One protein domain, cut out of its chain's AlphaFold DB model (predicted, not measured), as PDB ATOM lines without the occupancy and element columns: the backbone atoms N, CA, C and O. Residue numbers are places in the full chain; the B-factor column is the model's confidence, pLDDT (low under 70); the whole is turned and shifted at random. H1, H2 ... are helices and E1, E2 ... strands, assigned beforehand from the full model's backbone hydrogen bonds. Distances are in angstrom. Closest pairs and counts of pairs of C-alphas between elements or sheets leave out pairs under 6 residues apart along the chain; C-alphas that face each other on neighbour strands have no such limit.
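This is residues 306 to 397 of the 455 residues of an uncharacterized protein of Acidobacteria bacterium (UniProt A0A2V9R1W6). The long helix H1 runs through the middle, with H3 and H4 packed on it in a three-helix bundle and a narrow parallel sheet of two strands, E1 beside E2, along one side. The short H2 packs on H1 at residues 332 to 339. The printed part has 92 residues, with four named helices and two named strands in the order E1, H1, H2, E2, H3, H4; the class is mostly helix. It is compact, radius of gyration of the C-alphas 13.0 A, and spans 44 by 26 by 24 A.

Find C-alpha 313 at (103.034, 67.460, 90.941); there E1 begins and runs 12.8 A to residue 317. H1, residues 321 to 342, covers 31.7 A from C-alpha 321 at (79.254, 68.071, 87.986). Next come H2, residues 348 to 351, 5.2 A; E2, residues 352 to 357, 13.3 A; and H3, residues 360 to 369, 14.2 A. H4, residues 381 to 391, 16.3 A, ends at C-alpha 391, (82.567, 63.191, 96.458).

Begin at H1, the hub. It touches H3 at a steep tilt of 39 degrees, the same way; the closest C-alphas, Ala 325 and Gly 364, are 3.8 A apart. It touches H4 at a shallow tilt of 11 degrees, opposite ways, closest at C-alphas 329 and 388, 5.1 A. H3 and H4 form a helical hairpin. E1, H1, H2, E2 make a strand-helix-strand unit, parallel neighbour strands joined through helices, with a right-handed crossover; look for N 315 and O 354 at 2.9 A. Every O i to N i+4 pair is within hydrogen-bond range in H1 and H3; H4 has 3 of 7, beside 6 of 8 O i to N i+3 pairs, and H2 is too short.

C-alphas 309 and 397, the two farthest apart, are 45.9 A apart. The printed part has no cut. The link H3 to H4 is long. Residues 308 to 309 have pLDDT under 70.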
ATOM      1  N   ARG A 306     109.881  73.765 100.023       76.56
ATOM      2  CA  ARG A 306     109.492  72.950 101.187       76.56
ATOM      3  C   ARG A 306     109.879  71.476 101.070       76.56
ATOM      4  O   ARG A 306     109.882  70.775 102.077       76.56
ATOM      5  N   ASN A 307     110.163  70.996  99.858       71.75
ATOM      6  CA  ASN A 307     110.665  69.650  99.637       71.75
ATOM      7  C   ASN A 307     111.450  69.579  98.311       71.75
ATOM      8  O   ASN A 307     110.988  68.994  97.330       71.75
ATOM      9  N   ILE A 308     112.622  70.228  98.285       67.50
ATOM     10  CA  ILE A 308     113.439  70.479  97.078       67.50
ATOM     11  C   ILE A 308     113.858  69.200  96.328       67.50
ATOM     12  O   ILE A 308     114.049  69.224  95.118       67.50
ATOM     13  N   ASN A 309     113.936  68.072  97.042       69.75
ATOM     14  CA  ASN A 309     114.329  66.766  96.501       69.75
ATOM     15  C   ASN A 309     113.126  65.897  96.089       69.75
ATOM     16  O   ASN A 309     113.294  64.737  95.718       69.75
ATOM     17  N   SER A 310     111.902  66.425  96.176       71.75
ATOM     18  CA  SER A 310     110.679  65.708  95.804       71.75
ATOM     19  C   SER A 310     110.185  66.119  94.419       71.75
ATOM     20  O   SER A 310     110.349  67.261  93.993       71.75
ATOM     21  N   LYS A 311     109.527  65.190  93.719       84.00
ATOM     22  CA  LYS A 311     108.861  65.498  92.450       84.00
ATOM     23  C   LYS A 311     107.763  66.537  92.684       84.00
ATOM     24  O   LYS A 311     106.985  66.424  93.627       84.00
ATOM     25  N   VAL A 312     107.678  67.522  91.798       88.69
ATOM     26  CA  VAL A 312     106.607  68.521  91.809       88.69
ATOM     27  C   VAL A 312     105.439  67.995  90.986       88.69
ATOM     28  O   VAL A 312     105.593  67.721  89.798       88.69
ATOM     29  N   ILE A 313     104.271  67.860  91.612       91.50
ATOM     30  CA  ILE A 313     103.034  67.460  90.941       91.50
ATOM     31  C   ILE A 313     102.057  68.630  90.936       91.50
ATOM     32  O   ILE A 313     101.740  69.215  91.976       91.50
ATOM     33  N   LEU A 314     101.562  68.937  89.743       93.25
ATOM     34  CA  LEU A 314     100.494  69.895  89.509       93.25
ATOM     35  C   LEU A 314      99.284  69.120  88.992       93.25
ATOM     36  O   LEU A 314      99.407  68.312  88.074       93.25
ATOM     37  N   VAL A 315      98.124  69.357  89.592       95.88
ATOM     38  CA  VAL A 315      96.869  68.712  89.202       95.88
ATOM     39  C   VAL A 315      95.996  69.741  88.501       95.88
ATOM     40  O   VAL A 315      95.746  70.813  89.049       95.88
ATOM     41  N   ALA A 316      95.504  69.398  87.314       97.12
ATOM     42  CA  ALA A 316      94.469  70.141  86.608       97.12
ATOM     43  C   ALA A 316      93.215  69.262  86.499       97.12
ATOM     44  O   ALA A 316      93.254  68.213  85.856       97.12
ATOM     45  N   ALA A 317      92.118  69.664  87.144       96.12
ATOM     46  CA  ALA A 317      90.864  68.911  87.166       96.12
ATOM     47  C   ALA A 317      89.732  69.691  86.482       96.12
ATOM     48  O   ALA A 317      89.349  70.783  86.906       96.12
ATOM     49  N   SER A 318      89.181  69.115  85.416       92.81
ATOM     50  CA  SER A 318      88.084  69.708  84.656       92.81
ATOM     51  C   SER A 318      86.744  69.626  85.394       92.81
ATOM     52  O   SER A 318      86.535  68.805  86.288       92.81
ATOM     53  N   GLY A 319      85.803  70.463  84.962       87.00
ATOM     54  CA  GLY A 319      84.418  70.427  85.418       87.00
ATOM     55  C   GLY A 319      83.622  69.274  84.810       87.00
ATOM     56  O   GLY A 319      84.086  68.574  83.913       87.00
ATOM     57  N   GLY A 320      82.398  69.092  85.306       82.38
ATOM     58  CA  GLY A 320      81.490  68.028  84.854       82.38
ATOM     59  C   GLY A 320      80.515  67.538  85.927       82.38
ATOM     60  O   GLY A 320      80.125  66.372  85.920       82.38
ATOM     61  N   GLY A 321      80.161  68.404  86.885       82.25
ATOM     62  CA  GLY A 321      79.254  68.071  87.986       82.25
ATOM     63  C   GLY A 321      79.746  66.908  88.851       82.25
ATOM     64  O   GLY A 321      80.947  66.707  89.035       82.25
ATOM     65  N   ILE A 322      78.805  66.121  89.365       80.56
ATOM     66  CA  ILE A 322      79.086  65.009  90.283       80.56
ATOM     67  C   ILE A 322      80.027  63.949  89.693       80.56
ATOM     68  O   ILE A 322      80.836  63.366  90.406       80.56
ATOM     69  N   GLN A 323      79.975  63.728  88.375       83.88
ATOM     70  CA  GLN A 323      80.840  62.755  87.710       83.88
ATOM     71  C   GLN A 323      82.294  63.219  87.726       83.88
ATOM     72  O   GLN A 323      83.182  62.426  88.026       83.88
ATOM     73  N   ALA A 324      82.538  64.509  87.472       88.62
ATOM     74  CA  ALA A 324      83.871  65.089  87.600       88.62
ATOM     75  C   ALA A 324      84.355  65.109  89.058       88.62
ATOM     76  O   ALA A 324      85.544  64.896  89.293       88.62
ATOM     77  N   ALA A 325      83.454  65.301  90.028       90.88
ATOM     78  CA  ALA A 325      83.787  65.220  91.450       90.88
ATOM     79  C   ALA A 325      84.247  63.809  91.845       90.88
ATOM     80  O   ALA A 325      85.370  63.642  92.326       90.88
ATOM     81  N   ALA A 326      83.435  62.792  91.542       90.19
ATOM     82  CA  ALA A 326      83.759  61.389  91.789       90.19
ATOM     83  C   ALA A 326      85.036  60.957  91.055       90.19
ATOM     84  O   ALA A 326      85.897  60.300  91.635       90.19
ATOM     85  N   TRP A 327      85.185  61.347  89.784       92.94
ATOM     86  CA  TRP A 327      86.358  61.012  88.978       92.94
ATOM     87  C   TRP A 327      87.634  61.647  89.526       92.94
ATOM     88  O   TRP A 327      88.635  60.954  89.695       92.94
ATOM     89  N   THR A 328      87.596  62.938  89.862       95.88
ATOM     90  CA  THR A 328      88.751  63.647  90.431       95.88
ATOM     91  C   THR A 328      89.172  63.010  91.750       95.88
ATOM     92  O   THR A 328      90.348  62.697  91.922       95.88
ATOM     93  N   ALA A 329      88.219  62.739  92.648       95.31
ATOM     94  CA  ALA A 329      88.503  62.046  93.900       95.31
ATOM     95  C   ALA A 329      89.111  60.659  93.642       95.31
ATOM     96  O   ALA A 329      90.158  60.348  94.203       95.31
ATOM     97  N   ARG A 330      88.517  59.863  92.741       95.00
ATOM     98  CA  ARG A 330      88.978  58.508  92.398       95.00
ATOM     99  C   ARG A 330      90.389  58.477  91.822       95.00
ATOM    100  O   ARG A 330      91.164  57.592  92.170       95.00
ATOM    101  N   VAL A 331      90.724  59.410  90.933       96.31
ATOM    102  CA  VAL A 331      92.066  59.486  90.343       96.31
ATOM    103  C   VAL A 331      93.087  59.874  91.408       96.31
ATOM    104  O   VAL A 331      94.116  59.214  91.524       96.31
ATOM    105  N   LEU A 332      92.806  60.896  92.219       96.31
ATOM    106  CA  LEU A 332      93.748  61.364  93.240       96.31
ATOM    107  C   LEU A 332      93.991  60.318  94.335       96.31
ATOM    108  O   LEU A 332      95.142  60.075  94.706       96.31
ATOM    109  N   THR A 333      92.938  59.659  94.825       95.19
ATOM    110  CA  THR A 333      93.077  58.584  95.818       95.19
ATOM    111  C   THR A 333      93.708  57.334  95.217       95.19
ATOM    112  O   THR A 333      94.582  56.737  95.842       95.19
ATOM    113  N   GLY A 334      93.342  56.966  93.986       94.56
ATOM    114  CA  GLY A 334      93.923  55.829  93.275       94.56
ATOM    115  C   GLY A 334      95.423  55.989  93.024       94.56
ATOM    116  O   GLY A 334      96.184  55.047  93.235       94.56
ATOM    117  N   LEU A 335      95.871  57.190  92.639       94.50
ATOM    118  CA  LEU A 335      97.296  57.494  92.476       94.50
ATOM    119  C   LEU A 335      98.054  57.393  93.803       94.50
ATOM    120  O   LEU A 335      99.147  56.832  93.824       94.50
ATOM    121  N   GLU A 336      97.478  57.867  94.910       93.56
ATOM    122  CA  GLU A 336      98.081  57.703  96.239       93.56
ATOM    123  C   GLU A 336      98.204  56.226  96.633       93.56
ATOM    124  O   GLU A 336      99.277  55.803  97.064       93.56
ATOM    125  N   ILE A 337      97.153  55.426  96.437       92.88
ATOM    126  CA  ILE A 337      97.161  53.986  96.743       92.88
ATOM    127  C   ILE A 337      98.235  53.266  95.921       92.88
ATOM    128  O   ILE A 337      99.047  52.533  96.486       92.88
ATOM    129  N   ASN A 338      98.270  53.511  94.609       93.00
ATOM    130  CA  ASN A 338      99.242  52.891  93.712       93.00
ATOM    131  C   ASN A 338     100.677  53.312  94.049       93.00
ATOM    132  O   ASN A 338     101.589  52.491  94.013       93.00
ATOM    133  N   CYS A 339     100.895  54.576  94.420       91.69
ATOM    134  CA  CYS A 339     102.223  55.037  94.814       91.69
ATOM    135  C   CYS A 339     102.678  54.414  96.137       91.69
ATOM    136  O   CYS A 339     103.835  54.025  96.247       91.69
ATOM    137  N   ARG A 340     101.775  54.274  97.117       91.00
ATOM    138  CA  ARG A 340     102.072  53.610  98.396       91.00
ATOM    139  C   ARG A 340     102.441  52.138  98.225       91.00
ATOM    140  O   ARG A 340     103.245  51.643  99.004       91.00
ATOM    141  N   SER A 341     101.836  51.439  97.261       90.12
ATOM    142  CA  SER A 341     102.109  50.016  97.028       90.12
ATOM    143  C   SER A 341     103.373  49.772  96.205       90.12
ATOM    144  O   SER A 341     104.058  48.782  96.439       90.12
ATOM    145  N   GLN A 342     103.692  50.659  95.258       92.81
ATOM    146  CA  GLN A 342     104.845  50.494  94.367       92.81
ATOM    147  C   GLN A 342     106.141  51.089  94.921       92.81
ATOM    148  O   GLN A 342     107.222  50.629  94.561       92.81
ATOM    149  N   PHE A 343     106.057  52.107  95.780       87.62
ATOM    150  CA  PHE A 343     107.223  52.859  96.235       87.62
ATOM    151  C   PHE A 343     107.215  53.029  97.761       87.62
ATOM    152  O   PHE A 343     106.317  53.652  98.333       87.62
ATOM    153  N   SER A 344     108.264  52.544  98.430       82.69
ATOM    154  CA  SER A 344     108.447  52.694  99.883       82.69
ATOM    155  C   SER A 344     108.521  54.164 100.305       82.69
ATOM    156  O   SER A 344     107.815  54.569 101.235       82.69
ATOM    157  N   ASP A 345     109.272  54.971  99.550       83.94
ATOM    158  CA  ASP A 345     109.675  56.332  99.942       83.94
ATOM    159  C   ASP A 345     108.901  57.449  99.230       83.94
ATOM    160  O   ASP A 345     109.087  58.632  99.516       83.94
ATOM    161  N   PHE A 346     108.005  57.099  98.304       83.19
ATOM    162  CA  PHE A 346     107.235  58.078  97.543       83.19
ATOM    163  C   PHE A 346     105.772  58.119  97.988       83.19
ATOM    164  O   PHE A 346     105.101  57.097  98.137       83.19
ATOM    165  N   ARG A 347     105.258  59.334  98.190       85.94
ATOM    166  CA  ARG A 347     103.842  59.601  98.467       85.94
ATOM    167  C   ARG A 347     103.350  60.653  97.481       85.94
ATOM    168  O   ARG A 347     103.897  61.761  97.425       85.94
ATOM    169  N   PHE A 348     102.328  60.304  96.704       91.12
ATOM    170  CA  PHE A 348     101.769  61.160  95.659       91.12
ATOM    171  C   PHE A 348     101.199  62.442  96.268       91.12
ATOM    172  O   PHE A 348     101.586  63.541  95.874       91.12
ATOM    173  N   ALA A 349     100.387  62.310  97.316       90.69
ATOM    174  CA  ALA A 349      99.736  63.418  98.007       90.69
ATOM    175  C   ALA A 349     100.723  64.459  98.564       90.69
ATOM    176  O   ALA A 349     100.445  65.658  98.528       90.69
ATOM    177  N   ARG A 350     101.905  64.027  99.030       88.19
ATOM    178  CA  ARG A 350     102.972  64.921  99.524       88.19
ATOM    179  C   ARG A 350     103.757  65.619  98.417       88.19
ATOM    180  O   ARG A 350     104.484  66.575  98.697       88.19
ATOM    181  N   SER A 351     103.627  65.156  97.182       89.81
ATOM    182  CA  SER A 351     104.303  65.710  96.004       89.81
ATOM    183  C   SER A 351     103.434  66.736  95.268       89.81
ATOM    184  O   SER A 351     103.939  67.510  94.458       89.81
ATOM    185  N   ILE A 352     102.136  66.807  95.587       91.31
ATOM    186  CA  ILE A 352     101.225  67.823  95.052       91.31
ATOM    187  C   ILE A 352     101.612  69.205  95.595       91.31
ATOM    188  O   ILE A 352     101.771  69.401  96.802       91.31
ATOM    189  N   ARG A 353     101.783  70.173  94.691       89.56
ATOM    190  CA  ARG A 353     102.082  71.582  95.015       89.56
ATOM    191  C   ARG A 353     100.941  72.520  94.647       89.56
ATOM    192  O   ARG A 353     100.781  73.554  95.284       89.56
ATOM    193  N   LEU A 354     100.139  72.145  93.653       90.88
ATOM    194  CA  LEU A 354      98.993  72.920  93.201       90.88
ATOM    195  C   LEU A 354      97.902  71.991  92.680       90.88
ATOM    196  O   LEU A 354      98.186  71.048  91.938       90.88
ATOM    197  N   ILE A 355      96.656  72.311  93.020       94.38
ATOM    198  CA  ILE A 355      95.473  71.756  92.370       94.38
ATOM    199  C   ILE A 355      94.697  72.923  91.769       94.38
ATOM    200  O   ILE A 355      94.109  73.725  92.490       94.38
ATOM    201  N   SER A 356      94.705  73.016  90.444       95.19
ATOM    202  CA  SER A 356      93.806  73.881  89.690       95.19
ATOM    203  C   SER A 356      92.595  73.056  89.285       95.19
ATOM    204  O   SER A 356      92.725  71.993  88.680       95.19
ATOM    205  N   SER A 357      91.405  73.491  89.673       95.75
ATOM    206  CA  SER A 357      90.189  72.717  89.446       95.75
ATOM    207  C   SER A 357      88.998  73.629  89.225       95.75
ATOM    208  O   SER A 357      88.955  74.726  89.781       95.75
ATOM    209  N   VAL A 358      88.026  73.171  88.435       92.56
ATOM    210  CA  VAL A 358      86.803  73.933  88.147       92.56
ATOM    211  C   VAL A 358      85.544  73.092  88.372       92.56
ATOM    212  O   VAL A 358      85.515  71.898  88.068       92.56
ATOM    213  N   SER A 359      84.470  73.728  88.855       90.69
ATOM    214  CA  SER A 359      83.136  73.123  89.012       90.69
ATOM    215  C   SER A 359      83.188  71.789  89.789       90.69
ATOM    216  O   SER A 359      83.720  71.736  90.894       90.69
ATOM    217  N   GLY A 360      82.659  70.697  89.229       87.50
ATOM    218  CA  GLY A 360      82.695  69.364  89.838       87.50
ATOM    219  C   GLY A 360      84.102  68.876  90.203       87.50
ATOM    220  O   GLY A 360      84.279  68.275  91.259       87.50
ATOM    221  N   GLY A 361      85.120  69.200  89.398       92.31
ATOM    222  CA  GLY A 361      86.512  68.877  89.724       92.31
ATOM    223  C   GLY A 361      86.977  69.542  91.022       92.31
ATOM    224  O   GLY A 361      87.687  68.917  91.808       92.31
ATOM    225  N   SER A 362      86.514  70.766  91.303       94.06
ATOM    226  CA  SER A 362      86.794  71.464  92.565       94.06
ATOM    227  C   SER A 362      86.147  70.781  93.759       94.06
ATOM    228  O   SER A 362      86.768  70.698  94.813       94.06
ATOM    229  N   VAL A 363      84.939  70.238  93.596       92.00
ATOM    230  CA  VAL A 363      84.264  69.470  94.653       92.00
ATOM    231  C   VAL A 363      85.053  68.197  94.972       92.00
ATOM    232  O   VAL A 363      85.356  67.941  96.134       92.00
ATOM    233  N   GLY A 364      85.470  67.436  93.955       93.75
ATOM    234  CA  GLY A 364      86.310  66.250  94.159       93.75
ATOM    235  C   GLY A 364      87.660  66.577  94.810       93.75
ATOM    236  O   GLY A 364      88.078  65.907  95.755       93.75
ATOM    237  N   ALA A 365      88.316  67.650  94.358       96.38
ATOM    238  CA  ALA A 365      89.555  68.146  94.952       96.38
ATOM    239  C   ALA A 365      89.367  68.617  96.404       96.38
ATOM    240  O   ALA A 365      90.237  68.381  97.242       96.38
ATOM    241  N   MET A 366      88.236  69.246  96.728       95.31
ATOM    242  CA  MET A 366      87.888  69.663  98.086       95.31
ATOM    243  C   MET A 366      87.780  68.453  99.019       95.31
ATOM    244  O   MET A 366      88.426  68.449 100.063       95.31
ATOM    245  N   TYR A 367      87.036  67.407  98.644       93.75
ATOM    246  CA  TYR A 367      86.933  66.189  99.463       93.75
ATOM    247  C   TYR A 367      88.295  65.526  99.692       93.75
ATOM    248  O   TYR A 367      88.594  65.103 100.806       93.75
ATOM    249  N   PHE A 368      89.147  65.488  98.665       95.06
ATOM    250  CA  PHE A 368      90.509  64.970  98.784       95.06
ATOM    251  C   PHE A 368      91.392  65.831  99.705       95.06
ATOM    252  O   PHE A 368      92.036  65.315 100.616       95.06
ATOM    253  N   THR A 369      91.406  67.152  99.508       93.56
ATOM    254  CA  THR A 369      92.254  68.081 100.281       93.56
ATOM    255  C   THR A 369      91.810  68.230 101.734       93.56
ATOM    256  O   THR A 369      92.652  68.373 102.618       93.56
ATOM    257  N   ASN A 370      90.512  68.107 102.013       93.12
ATOM    258  CA  ASN A 370      89.962  68.156 103.368       93.12
ATOM    259  C   ASN A 370      90.394  66.965 104.247       93.12
ATOM    260  O   ASN A 370      90.183  66.978 105.456       93.12
ATOM    261  N   ARG A 371      90.992  65.923 103.655       92.69
ATOM    262  CA  ARG A 371      91.465  64.727 104.366       92.69
ATOM    263  C   ARG A 371      92.953  64.760 104.704       92.69
ATOM    264  O   ARG A 371      93.447  63.794 105.281       92.69
ATOM    265  N   TYR A 372      93.662  65.837 104.365       90.50
ATOM    266  CA  TYR A 372      95.030  66.032 104.838       90.50
ATOM    267  C   TYR A 372      95.028  66.297 106.345       90.50
ATOM    268  O   TYR A 372      94.313  67.171 106.836       90.50
ATOM    269  N   ASP A 373      95.859  65.564 107.074       88.31
ATOM    270  CA  ASP A 373      96.134  65.845 108.476       88.31
ATOM    271  C   ASP A 373      97.093  67.044 108.642       88.31
ATOM    272  O   ASP A 373      97.601  67.634 107.680       88.31
ATOM    273  N   VAL A 374      97.387  67.393 109.897       82.81
ATOM    274  CA  VAL A 374      98.330  68.473 110.248       82.81
ATOM    275  C   VAL A 374      99.757  68.240 109.729       82.81
ATOM    276  O   VAL A 374     100.515  69.196 109.580       82.81
ATOM    277  N   ASN A 375     100.120  66.992 109.423       81.19
ATOM    278  CA  ASN A 375     101.427  66.579 108.907       81.19
ATOM    279  C   ASN A 375     101.444  66.451 107.372       81.19
ATOM    280  O   ASN A 375     102.442  65.999 106.785       81.19
ATOM    281  N   GLY A 376     100.347  66.827 106.713       79.50
ATOM    282  CA  GLY A 376     100.180  66.731 105.273       79.50
ATOM    283  C   GLY A 376     100.070  65.288 104.765       79.50
ATOM    284  O   GLY A 376     100.523  65.001 103.657       79.50
ATOM    285  N   GLN A 377      99.550  64.373 105.581       85.75
ATOM    286  CA  GLN A 377      99.306  62.977 105.234       85.75
ATOM    287  C   GLN A 377      97.815  62.706 105.043       85.75
ATOM    288  O   GLN A 377      96.965  63.297 105.702       85.75
ATOM    289  N   LEU A 378      97.515  61.790 104.126       90.56
ATOM    290  CA  LEU A 378      96.170  61.261 103.918       90.56
ATOM    291  C   LEU A 378      95.955  59.992 104.754       90.56
ATOM    292  O   LEU A 378      96.933  59.274 104.995       90.56
ATOM    293  N   PRO A 379      94.700  59.657 105.115       90.00
ATOM    294  CA  PRO A 379      94.376  58.484 105.925       90.00
ATOM    295  C   PRO A 379      94.757  57.159 105.244       90.00
ATOM    296  O   PRO A 379      95.224  57.121 104.096       90.00
ATOM    297  N   ALA A 380      94.590  56.048 105.967       87.44
ATOM    298  CA  ALA A 380      94.920  54.712 105.480       87.44
ATOM    299  C   ALA A 380      94.149  54.356 104.195       87.44
ATOM    300  O   ALA A 380      93.065  54.874 103.937       87.44
ATOM    301  N   ASN A 381      94.693  53.438 103.384       87.56
ATOM    302  CA  ASN A 381      94.134  53.107 102.062       87.56
ATOM    303  C   ASN A 381      92.652  52.703 102.105       87.56
ATOM    304  O   ASN A 381      91.910  53.020 101.181       87.56
ATOM    305  N   GLN A 382      92.219  52.045 103.182       83.56
ATOM    306  CA  GLN A 382      90.828  51.624 103.374       83.56
ATOM    307  C   GLN A 382      89.865  52.818 103.501       83.56
ATOM    308  O   GLN A 382      88.735  52.755 103.031       83.56
ATOM    309  N   GLU A 383      90.324  53.932 104.072       86.94
ATOM    310  CA  GLU A 383      89.520  55.139 104.289       86.94
ATOM    311  C   GLU A 383      89.498  56.070 103.071       86.94
ATOM    312  O   GLU A 383      88.627  56.932 102.958       86.94
ATOM    313  N   LEU A 384      90.430  55.900 102.126       89.12
ATOM    314  CA  LEU A 384      90.476  56.715 100.909       89.12
ATOM    315  C   LEU A 384      89.271  56.470  99.995       89.12
ATOM    316  O   LEU A 384      88.878  57.373  99.257       89.12
ATOM    317  N   GLN A 385      88.657  55.285 100.061       88.00
ATOM    318  CA  GLN A 385      87.448  54.993  99.294       88.00
ATOM    319  C   GLN A 385      86.266  55.861  99.750       88.00
ATOM    320  O   GLN A 385      85.520  56.352  98.906       88.00
ATOM    321  N   ALA A 386      86.171  56.170 101.049       87.88
ATOM    322  CA  ALA A 386      85.126  57.047 101.577       87.88
ATOM    323  C   ALA A 386      85.173  58.454 100.955       87.88
ATOM    324  O   ALA A 386      84.135  59.074 100.763       87.88
ATOM    325  N   ILE A 387      86.359  58.942 100.567       90.69
ATOM    326  CA  ILE A 387      86.517  60.228  99.867       90.69
ATOM    327  C   ILE A 387      85.815  60.193  98.509       90.69
ATOM    328  O   ILE A 387      85.154  61.152  98.117       90.69
ATOM    329  N   VAL A 388      85.976  59.086  97.781       88.94
ATOM    330  CA  VAL A 388      85.365  58.889  96.464       88.94
ATOM    331  C   VAL A 388      83.854  58.762  96.604       88.94
ATOM    332  O   VAL A 388      83.119  59.378  95.833       88.94
ATOM    333  N   ASP A 389      83.405  58.008  97.604       83.81
ATOM    334  CA  ASP A 389      81.987  57.777  97.866       83.81
ATOM    335  C   ASP A 389      81.281  59.077  98.288       83.81
ATOM    336  O   ASP A 389      80.204  59.388  97.784       83.81
ATOM    337  N   GLU A 390      81.912  59.889  99.142       87.00
ATOM    338  CA  GLU A 390      81.407  61.204  99.552       87.00
ATOM    339  C   GLU A 390      81.394  62.198  98.383       87.00
ATOM    340  O   GLU A 390      80.369  62.834  98.132       87.00
ATOM    341  N   ALA A 391      82.485  62.297  97.616       87.62
ATOM    342  CA  ALA A 391      82.567  63.191  96.458       87.62
ATOM    343  C   ALA A 391      81.601  62.809  95.326       87.62
ATOM    344  O   ALA A 391      81.188  63.668  94.545       87.62
ATOM    345  N   GLY A 392      81.265  61.523  95.217       80.50
ATOM    346  CA  GLY A 392      80.298  60.992  94.261       80.50
ATOM    347  C   GLY A 392      78.864  60.926  94.781       80.50
ATOM    348  O   GLY A 392      77.987  60.487  94.036       80.50
ATOM    349  N   SER A 393      78.610  61.340  96.025       77.31
ATOM    350  CA  SER A 393      77.270  61.344  96.613       77.31
ATOM    351  C   SER A 393      76.430  62.522  96.108       77.31
ATOM    352  O   SER A 393      76.926  63.632  95.902       77.31
ATOM    353  N   SER A 394      75.139  62.278  95.855       71.00
ATOM    354  CA  SER A 394      74.223  63.317  95.376       71.00
ATOM    355  C   SER A 394      73.924  64.314  96.491       71.00
ATOM    356  O   SER A 394      73.273  63.975  97.473       71.00
ATOM    357  N   SER A 395      74.342  65.567  96.313       73.38
ATOM    358  CA  SER A 395      73.920  66.698  97.152       73.38
ATOM    359  C   SER A 395      72.617  67.342  96.665       73.38
ATOM    360  O   SER A 395      72.160  68.342  97.219       73.38
ATOM    361  N   LEU A 396      71.998  66.784  95.616       78.12
ATOM    362  CA  LEU A 396      70.822  67.374  94.987       78.12
ATOM    363  C   LEU A 396      69.601  67.352  95.907       78.12
ATOM    364  O   LEU A 396      68.710  68.176  95.744       78.12
ATOM    365  N   GLU A 397      69.532  66.423  96.860       79.62
ATOM    366  CA  GLU A 397      68.469  66.372  97.873       79.62
ATOM    367  C   GLU A 397      68.488  67.633  98.739       79.62
ATOM    368  O   GLU A 397      67.465  68.302  98.848       79.62
TER     369      GLU A 397